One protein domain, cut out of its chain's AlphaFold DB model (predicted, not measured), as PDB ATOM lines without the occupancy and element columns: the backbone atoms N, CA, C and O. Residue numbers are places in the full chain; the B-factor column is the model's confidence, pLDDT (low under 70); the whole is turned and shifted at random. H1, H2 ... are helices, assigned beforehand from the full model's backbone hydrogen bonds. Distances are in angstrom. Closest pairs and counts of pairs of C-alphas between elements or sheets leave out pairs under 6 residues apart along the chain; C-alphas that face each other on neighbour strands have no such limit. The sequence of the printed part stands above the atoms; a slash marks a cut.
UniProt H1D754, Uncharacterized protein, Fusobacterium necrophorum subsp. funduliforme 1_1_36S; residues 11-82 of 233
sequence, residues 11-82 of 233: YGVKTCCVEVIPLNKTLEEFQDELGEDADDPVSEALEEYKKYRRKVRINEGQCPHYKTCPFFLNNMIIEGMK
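Overview. This is residues 11 to 82 of the 233 residues of an uncharacterized protein of Fusobacterium necrophorum subsp. funduliforme 1_1_36S (UniProt H1D754). One long helix, H2, makes one side of a long, narrow structure, and the stretch before H1, residues 11 to 26, runs back along it the other way without a named element. The short helix H1 packs crosswise on the first part of H2; past the other end of H2 the chain turns back through the tiny helix H3. The free loop of residues 35 to 40 sticks out at one end, and the first residues draw out the length at the other. The printed part has 72 residues with three named helices, in the order H1, H2, H3, and no named strand; the class is all helix, though under half of the residues are in named elements. The whole is loose, with a radius of gyration of the C-alphas of 15.0 A, and spans 53 by 19 by 17 A.

Arrangement. H2, residues 41 to 62, touches H1, residues 27 to 33, with residues 41 to 49 alone. Their closest C-alphas, those of Ala 45 and Gln 31, are 5.2 A apart. The two helices run opposite ways at a steep tilt of 61 degrees. H3, residues 70 to 73, is apart from both H1 and H2. In H1 and H2 every O i to N i+4 pair is within hydrogen-bond range; H3 is too short for such a pair, and its one O i to N i+3 pair is not within range.

Along the chain. H2 runs 31.6 A from C-alpha 41 at (110.408, 91.641, 127.004) to C-alpha 62 at (94.710, 73.128, 106.844). H1 measures 10.1 A from first to last C-alpha, beginning at (112.132, 84.364, 118.491). H3 measures 5.1 A and ends with C-alpha 73 at (106.358, 79.050, 100.992).

Size, cuts and confidence. The outline is a rod, and the two C-alphas farthest apart, those of Tyr 11 and Asp 39, are 53.4 A apart. The printed part has no cut. The links H1 to H2 and H2 to H3 are short, with 7 residues each. The mean pLDDT of the printed part is 83.5, and residue 35 is under 70.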
ATOM      1  N   TYR A  11      84.400  72.736  89.603       70.81
ATOM      2  CA  TYR A  11      85.155  71.479  89.511       70.81
ATOM      3  C   TYR A  11      85.718  70.932  90.834       70.81
ATOM      4  O   TYR A  11      86.781  70.316  90.866       70.81
ATOM      5  N   GLY A  12      85.044  71.170  91.962       76.69
ATOM      6  CA  GLY A  12      85.537  70.682  93.254       76.69
ATOM      7  C   GLY A  12      86.756  71.440  93.806       76.69
ATOM      8  O   GLY A  12      87.330  70.963  94.784       76.69
ATOM      9  N   VAL A  13      87.157  72.586  93.229       83.88
ATOM     10  CA  VAL A  13      88.308  73.409  93.665       83.88
ATOM     11  C   VAL A  13      88.100  73.969  95.077       83.88
ATOM     12  O   VAL A  13      87.083  74.615  95.362       83.88
ATOM     13  N   LYS A  14      89.082  73.745  95.961       81.94
ATOM     14  CA  LYS A  14      89.022  74.170  97.360       81.94
ATOM     15  C   LYS A  14      89.299  75.663  97.498       81.94
ATOM     16  O   LYS A  14      90.081  76.261  96.759       81.94
ATOM     17  N   THR A  15      88.642  76.257  98.483       84.62
ATOM     18  CA  THR A  15      88.977  77.590  98.982       84.62
ATOM     19  C   THR A  15      90.202  77.486  99.892       84.62
ATOM     20  O   THR A  15      90.335  76.509 100.631       84.62
ATOM     21  N   CYS A  16      91.103  78.461  99.827       85.44
ATOM     22  CA  CYS A  16      92.248  78.550 100.714       85.44
ATOM     23  C   CYS A  16      91.785  78.947 102.122       85.44
ATOM     24  O   CYS A  16      91.185  80.006 102.299       85.44
ATOM     25  N   CYS A  17      92.072  78.095 103.105       82.00
ATOM     26  CA  CYS A  17      91.763  78.319 104.524       82.00
ATOM     27  C   CYS A  17      93.028  78.598 105.350       82.00
ATOM     28  O   CYS A  17      93.052  78.324 106.546       82.00
ATOM     29  N   VAL A  18      94.112  79.013 104.693       83.69
ATOM     30  CA  VAL A  18      95.390  79.283 105.347       83.69
ATOM     31  C   VAL A  18      95.493  80.786 105.584       83.69
ATOM     32  O   VAL A  18      95.377  81.557 104.634       83.69
ATOM     33  N   GLU A  19      95.719  81.181 106.835       83.06
ATOM     34  CA  GLU A  19      95.909  82.586 107.207       83.06
ATOM     35  C   GLU A  19      97.260  83.103 106.690       83.06
ATOM     36  O   GLU A  19      98.257  82.374 106.687       83.06
ATOM     37  N   VAL A  20      97.323  84.377 106.303       82.81
ATOM     38  CA  VAL A  20      98.584  85.028 105.917       82.81
ATOM     39  C   VAL A  20      99.407  85.297 107.172       82.81
ATOM     40  O   VAL A  20      99.065  86.169 107.969       82.81
ATOM     41  N   ILE A  21     100.493  84.545 107.354       80.75
ATOM     42  CA  ILE A  21     101.424  84.713 108.472       80.75
ATOM     43  C   ILE A  21     102.870  84.550 107.982       80.75
ATOM     44  O   ILE A  21     103.149  83.650 107.188       80.75
ATOM     45  N   PRO A  22     103.818  85.373 108.461       80.56
ATOM     46  CA  PRO A  22     105.222  85.255 108.079       80.56
ATOM     47  C   PRO A  22     105.801  83.944 108.623       80.56
ATOM     48  O   PRO A  22     106.004  83.837 109.818       80.56
ATOM     49  N   LEU A  23     106.058  82.951 107.765       75.81
ATOM     50  CA  LEU A  23     106.371  81.565 108.171       75.81
ATOM     51  C   LEU A  23     107.754  81.348 108.803       75.81
ATOM     52  O   LEU A  23     107.981  80.322 109.449       75.81
ATOM     53  N   ASN A  24     108.670  82.297 108.624       81.50
ATOM     54  CA  ASN A  24     110.073  82.153 109.022       81.50
ATOM     55  C   ASN A  24     110.466  83.059 110.187       81.50
ATOM     56  O   ASN A  24     111.653  83.204 110.455       81.50
ATOM     57  N   LYS A  25     109.479  83.639 110.880       86.88
ATOM     58  CA  LYS A  25     109.758  84.577 111.958       86.88
ATOM     59  C   LYS A  25     110.445  83.884 113.143       86.88
ATOM     60  O   LYS A  25     109.948  82.848 113.611       86.88
ATOM     61  N   THR A  26     111.577  84.411 113.600       87.62
ATOM     62  CA  THR A  26     112.390  83.858 114.696       87.62
ATOM     63  C   THR A  26     111.991  84.460 116.042       87.62
ATOM     64  O   THR A  26     111.329  85.488 116.097       87.62
ATOM     65  N   LEU A  27     112.376  83.815 117.150       87.31
ATOM     66  CA  LEU A  27     112.132  84.364 118.491       87.31
ATOM     67  C   LEU A  27     112.852  85.707 118.702       87.31
ATOM     68  O   LEU A  27     112.289  86.580 119.348       87.31
ATOM     69  N   GLU A  28     114.051  85.865 118.139       87.06
ATOM     70  CA  GLU A  28     114.837  87.107 118.200       87.06
ATOM     71  C   GLU A  28     114.073  88.266 117.544       87.06
ATOM     72  O   GLU A  28     113.916  89.316 118.151       87.06
ATOM     73  N   GLU A  29     113.451  88.038 116.384       88.75
ATOM     74  CA  GLU A  29     112.626  89.059 115.719       88.75
ATOM     75  C   GLU A  29     111.392  89.466 116.545       88.75
ATOM     76  O   GLU A  29     110.936  90.599 116.447       88.75
ATOM     77  N   PHE A  30     110.834  88.571 117.372       86.88
ATOM     78  CA  PHE A  30     109.768  88.949 118.315       86.88
ATOM     79  C   PHE A  30     110.301  89.755 119.505       86.88
ATOM     80  O   PHE A  30     109.585  90.613 120.011       86.88
ATOM     81  N   GLN A  31     111.528  89.481 119.958       85.31
ATOM     82  CA  GLN A  31     112.177  90.247 121.026       85.31
ATOM     83  C   GLN A  31     112.497  91.669 120.559       85.31
ATOM     84  O   GLN A  31     112.215  92.617 121.287       85.31
ATOM     85  N   ASP A  32     112.997  91.817 119.331       86.94
ATOM     86  CA  ASP A  32     113.318  93.117 118.732       86.94
ATOM     87  C   ASP A  32     112.071  94.005 118.537       86.94
ATOM     88  O   ASP A  32     112.156  95.230 118.597       86.94
ATOM     89  N   GLU A  33     110.894  93.406 118.325       86.19
ATOM     90  CA  GLU A  33     109.632  94.127 118.105       86.19
ATOM     91  C   GLU A  33     108.964  94.667 119.377       86.19
ATOM     92  O   GLU A  33     108.164  95.599 119.285       86.19
ATOM     93  N   LEU A  34     109.255  94.094 120.549       80.75
ATOM     94  CA  LEU A  34     108.632  94.490 121.819       80.75
ATOM     95  C   LEU A  34     109.162  95.823 122.372       80.75
ATOM     96  O   LEU A  34     108.513  96.421 123.229       80.75
ATOM     97  N   GLY A  35     110.277  96.330 121.837       68.50
ATOM     98  CA  GLY A  35     110.882  97.596 122.260       68.50
ATOM     99  C   GLY A  35     111.393  97.579 123.708       68.50
ATOM    100  O   GLY A  35     111.341  96.566 124.401       68.50
ATOM    101  N   GLU A  36     111.914  98.718 124.177       70.19
ATOM    102  CA  GLU A  36     112.447  98.865 125.547       70.19
ATOM    103  C   GLU A  36     111.352  99.080 126.612       70.19
ATOM    104  O   GLU A  36     111.644  99.029 127.805       70.19
ATOM    105  N   ASP A  37     110.100  99.299 126.193       71.38
ATOM    106  CA  ASP A  37     108.975  99.660 127.069       71.38
ATOM    107  C   ASP A  37     108.225  98.446 127.660       71.38
ATOM    108  O   ASP A  37     107.264  98.622 128.410       71.38
ATOM    109  N   ALA A  38     108.623  97.216 127.317       73.06
ATOM    110  CA  ALA A  38     108.011  96.000 127.850       73.06
ATOM    111  C   ALA A  38     108.505  95.704 129.279       73.06
ATOM    112  O   ALA A  38     109.710  95.699 129.539       73.06
ATOM    113  N   ASP A  39     107.579  95.405 130.197       77.19
ATOM    114  CA  ASP A  39     107.890  95.103 131.604       77.19
ATOM    115  C   ASP A  39     108.741  93.821 131.740       77.19
ATOM    116  O   ASP A  39     109.623  93.734 132.600       77.19
ATOM    117  N   ASP A  40     108.499  92.825 130.876       85.31
ATOM    118  CA  ASP A  40     109.321  91.617 130.716       85.31
ATOM    119  C   ASP A  40     109.401  91.217 129.224       85.31
ATOM    120  O   ASP A  40     108.654  90.345 128.756       85.31
ATOM    121  N   PRO A  41     110.328  91.822 128.455       80.44
ATOM    122  CA  PRO A  41     110.408  91.641 127.004       80.44
ATOM    123  C   PRO A  41     110.672  90.184 126.607       80.44
ATOM    124  O   PRO A  41     110.238  89.715 125.556       80.44
ATOM    125  N   VAL A  42     111.384  89.433 127.454       83.88
ATOM    126  CA  VAL A  42     111.767  88.047 127.166       83.88
ATOM    127  C   VAL A  42     110.570  87.114 127.324       83.88
ATOM    128  O   VAL A  42     110.345  86.251 126.468       83.88
ATOM    129  N   SER A  43     109.807  87.265 128.410       86.56
ATOM    130  CA  SER A  43     108.618  86.447 128.664       86.56
ATOM    131  C   SER A  43     107.501  86.751 127.662       86.56
ATOM    132  O   SER A  43     106.925  85.823 127.083       86.56
ATOM    133  N   GLU A  44     107.257  88.033 127.373       87.44
ATOM    134  CA  GLU A  44     106.243  88.465 126.406       87.44
ATOM    135  C   GLU A  44     106.560  87.980 124.982       87.44
ATOM    136  O   GLU A  44     105.700  87.373 124.328       87.44
ATOM    137  N   ALA A  45     107.815  88.118 124.528       87.88
ATOM    138  CA  ALA A  45     108.252  87.619 123.219       87.88
ATOM    139  C   ALA A  45     108.038  86.109 123.094       87.88
ATOM    140  O   ALA A  45     107.605  85.598 122.056       87.88
ATOM    141  N   LEU A  46     108.323  85.369 124.169       89.69
ATOM    142  CA  LEU A  46     108.167  83.924 124.200       89.69
ATOM    143  C   LEU A  46     106.694  83.501 124.107       89.69
ATOM    144  O   LEU A  46     106.389  82.490 123.461       89.69
ATOM    145  N   GLU A  47     105.773  84.224 124.747       91.00
ATOM    146  CA  GLU A  47     104.338  83.952 124.634       91.00
ATOM    147  C   GLU A  47     103.805  84.221 123.226       91.00
ATOM    148  O   GLU A  47     103.116  83.359 122.660       91.00
ATOM    149  N   GLU A  48     104.154  85.361 122.632       89.62
ATOM    150  CA  GLU A  48     103.757  85.700 121.263       89.62
ATOM    151  C   GLU A  48     104.353  84.720 120.248       89.62
ATOM    152  O   GLU A  48     103.630  84.181 119.403       89.62
ATOM    153  N   TYR A  49     105.624  84.343 120.406       90.12
ATOM    154  CA  TYR A  49     106.252  83.318 119.578       90.12
ATOM    155  C   TYR A  49     105.541  81.959 119.698       90.12
ATOM    156  O   TYR A  49     105.306  81.279 118.694       90.12
ATOM    157  N   LYS A  50     105.114  81.548 120.903       91.88
ATOM    158  CA  LYS A  50     104.316  80.318 121.090       91.88
ATOM    159  C   LYS A  50     102.964  80.399 120.377       91.88
ATOM    160  O   LYS A  50     102.559  79.415 119.744       91.88
ATOM    161  N   LYS A  51     102.259  81.536 120.462       90.50
ATOM    162  CA  LYS A  51     100.987  81.764 119.746       90.50
ATOM    163  C   LYS A  51     101.203  81.705 118.233       90.50
ATOM    164  O   LYS A  51     100.476  80.986 117.544       90.50
ATOM    165  N   TYR A  52     102.241  82.369 117.736       90.38
ATOM    166  CA  TYR A  52     102.661  82.342 116.338       90.38
ATOM    167  C   TYR A  52     102.953  80.913 115.851       90.38
ATOM    168  O   TYR A  52     102.337  80.446 114.893       90.38
ATOM    169  N   ARG A  53     103.793  80.148 116.562       90.19
ATOM    170  CA  ARG A  53     104.107  78.749 116.211       90.19
ATOM    171  C   ARG A  53     102.874  77.848 116.212       90.19
ATOM    172  O   ARG A  53     102.789  76.920 115.406       90.19
ATOM    173  N   ARG A  54     101.903  78.105 117.095       90.44
ATOM    174  CA  ARG A  54     100.617  77.396 117.089       90.44
ATOM    175  C   ARG A  54      99.818  77.711 115.822       90.44
ATOM    176  O   ARG A  54      99.302  76.773 115.219       90.44
ATOM    177  N   LYS A  55      99.750  78.978 115.397       87.81
ATOM    178  CA  LYS A  55      99.099  79.366 114.132       87.81
ATOM    179  C   LYS A  55      99.772  78.726 112.920       87.81
ATOM    180  O   LYS A  55      99.073  78.151 112.095       87.81
ATOM    181  N   VAL A  56     101.108  78.715 112.865       86.38
ATOM    182  CA  VAL A  56     101.864  78.021 111.802       86.38
ATOM    183  C   VAL A  56     101.453  76.554 111.707       86.38
ATOM    184  O   VAL A  56     101.058  76.104 110.639       86.38
ATOM    185  N   ARG A  57     101.423  75.824 112.829       86.31
ATOM    186  CA  ARG A  57     100.986  74.417 112.830       86.31
ATOM    187  C   ARG A  57      99.538  74.224 112.382       86.31
ATOM    188  O   ARG A  57      99.232  73.227 111.732       86.31
ATOM    189  N   ILE A  58      98.639  75.140 112.743       87.69
ATOM    190  CA  ILE A  58      97.248  75.098 112.269       87.69
ATOM    191  C   ILE A  58      97.231  75.254 110.746       87.69
ATOM    192  O   ILE A  58      96.636  74.422 110.068       87.69
ATOM    193  N   ASN A  59      97.939  76.249 110.215       85.12
ATOM    194  CA  ASN A  59      98.065  76.509 108.783       85.12
ATOM    195  C   ASN A  59      98.646  75.315 108.006       85.12
ATOM    196  O   ASN A  59      98.096  74.929 106.973       85.12
ATOM    197  N   GLU A  60      99.700  74.683 108.526       83.25
ATOM    198  CA  GLU A  60     100.274  73.446 107.976       83.25
ATOM    199  C   GLU A  60      99.242  72.303 107.939       83.25
ATOM    200  O   GLU A  60      99.199  71.525 106.987       83.25
ATOM    201  N   GLY A  61      98.363  72.214 108.943       80.88
ATOM    202  CA  GLY A  61      97.293  71.215 109.003       80.88
ATOM    203  C   GLY A  61      96.084  71.499 108.099       80.88
ATOM    204  O   GLY A  61      95.353  70.571 107.757       80.88
ATOM    205  N   GLN A  62      95.852  72.753 107.695       81.88
ATOM    206  CA  GLN A  62      94.710  73.128 106.844       81.88
ATOM    207  C   GLN A  62      94.909  72.756 105.369       81.88
ATOM    208  O   GLN A  62      93.931  72.589 104.633       81.88
ATOM    209  N   CYS A  63      96.157  72.622 104.911       78.31
ATOM    210  CA  CYS A  63      96.464  72.359 103.511       78.31
ATOM    211  C   CYS A  63      97.451  71.192 103.365       78.31
ATOM    212  O   CYS A  63      98.608  71.341 103.749       78.31
ATOM    213  N   PRO A  64      97.078  70.078 102.704       73.88
ATOM    214  CA  PRO A  64      98.005  68.967 102.471       73.88
ATOM    215  C   PRO A  64      99.192  69.358 101.576       73.88
ATOM    216  O   PRO A  64     100.167  68.622 101.492       73.88
ATOM    217  N   HIS A  65      99.133  70.512 100.908       78.44
ATOM    218  CA  HIS A  65     100.181  70.998 100.013       78.44
ATOM    219  C   HIS A  65     101.113  72.029 100.655       78.44
ATOM    220  O   HIS A  65     101.932  72.592  99.940       78.44
ATOM    221  N   TYR A  66     101.025  72.316 101.959       80.31
ATOM    222  CA  TYR A  66     101.787  73.423 102.563       80.31
ATOM    223  C   TYR A  66     103.305  73.348 102.293       80.31
ATOM    224  O   TYR A  66     103.936  74.369 102.040       80.31
ATOM    225  N   LYS A  67     103.876  72.135 102.256       78.75
ATOM    226  CA  LYS A  67     105.313  71.903 102.020       78.75
ATOM    227  C   LYS A  67     105.778  72.209 100.599       78.75
ATOM    228  O   LYS A  67     106.961  72.444 100.391       78.75
ATOM    229  N   THR A  68     104.880  72.137  99.622       80.06
ATOM    230  CA  THR A  68     105.210  72.254  98.193       80.06
ATOM    231  C   THR A  68     104.476  73.403  97.509       80.06
ATOM    232  O   THR A  68     104.743  73.701  96.349       80.06
ATOM    233  N   CYS A  69     103.557  74.067  98.209       83.75
ATOM    234  CA  CYS A  69     102.773  75.165  97.675       83.75
ATOM    235  C   CYS A  69     103.638  76.433  97.574       83.75
ATOM    236  O   CYS A  69     103.998  76.996  98.610       83.75
ATOM    237  N   PRO A  70     103.923  76.955  96.365       85.94
ATOM    238  CA  PRO A  70     104.716  78.173  96.204       85.94
ATOM    239  C   PRO A  70     104.082  79.387  96.894       85.94
ATOM    240  O   PRO A  70     104.802  80.200  97.463       85.94
ATOM    241  N   PHE A  71     102.750  79.497  96.906       87.25
ATOM    242  CA  PHE A  71     102.059  80.589  97.601       87.25
ATOM    243  C   PHE A  71     102.242  80.515  99.114       87.25
ATOM    244  O   PHE A  71     102.402  81.547  99.757       87.25
ATOM    245  N   PHE A  72     102.260  79.299  99.667       84.25
ATOM    246  CA  PHE A  72     102.518  79.089 101.085       84.25
ATOM    247  C   PHE A  72     103.961  79.467 101.417       84.25
ATOM    248  O   PHE A  72     104.186  80.360 102.221       84.25
ATOM    249  N   LEU A  73     104.929  78.870 100.719       84.00
ATOM    250  CA  LEU A  73     106.358  79.050 100.992       84.00
ATOM    251  C   LEU A  73     106.845  80.501 100.848       84.00
ATOM    252  O   LEU A  73     107.803  80.882 101.511       84.00
ATOM    253  N   ASN A  74     106.186  81.306 100.012       84.75
ATOM    254  CA  ASN A  74     106.534  82.710  99.783       84.75
ATOM    255  C   ASN A  74     105.610  83.701 100.519       84.75
ATOM    256  O   ASN A  74     105.670  84.894 100.243       84.75
ATOM    257  N   ASN A  75     104.735  83.231 101.420       81.88
ATOM    258  CA  ASN A  75     103.766  84.065 102.147       81.88
ATOM    259  C   ASN A  75     102.879  84.943 101.227       81.88
ATOM    260  O   ASN A  75     102.542  86.077 101.552       81.88
ATOM    261  N   MET A  76     102.496  84.410 100.062       84.75
ATOM    262  CA  MET A  76     101.627  85.062  99.067       84.75
ATOM    263  C   MET A  76     100.215  84.460  99.069       84.75
ATOM    264  O   MET A  76      99.567  84.325  98.028       84.75
ATOM    265  N   ILE A  77      99.763  83.994 100.229       83.19
ATOM    266  CA  ILE A  77      98.464  83.343 100.382       83.19
ATOM    267  C   ILE A  77      97.367  84.407 100.362       83.19
ATOM    268  O   ILE A  77      97.548  85.499 100.891       83.19
ATOM    269  N   ILE A  78      96.216  84.086  99.774       81.62
ATOM    270  CA  ILE A  78      95.018  84.919  99.890       81.62
ATOM    271  C   ILE A  78      93.910  84.057 100.483       81.62
ATOM    272  O   ILE A  78      93.339  83.190  99.811       81.62
ATOM    273  N   GLU A  79      93.652  84.259 101.771       83.06
ATOM    274  CA  GLU A  79      92.618  83.536 102.504       83.06
ATOM    275  C   GLU A  79      91.235  83.784 101.877       83.06
ATOM    276  O   GLU A  79      90.931  84.873 101.391       83.06
ATOM    277  N   GLY A  80      90.392  82.752 101.835       83.00
ATOM    278  CA  GLY A  80      89.036  82.854 101.291       83.00
ATOM    279  C   GLY A  80      88.951  82.823  99.761       83.00
ATOM    280  O   GLY A  80      87.850  82.684  99.223       83.00
ATOM    281  N   MET A  81      90.076  82.866  99.036       84.62
ATOM    282  CA  MET A  81      90.097  82.694  97.579       84.62
ATOM    283  C   MET A  81      90.185  81.225  97.159       84.62
ATOM    284  O   MET A  81      90.693  80.369  97.883       84.62
ATOM    285  N   LYS A  82      89.704  80.908  95.952       85.50
ATOM    286  CA  LYS A  82      89.920  79.590  95.335       85.50
ATOM    287  C   LYS A  82      91.414  79.352  95.116       85.50
ATOM    288  O   LYS A  82      92.122  80.263  94.701       85.50
TER     289      LYS A  82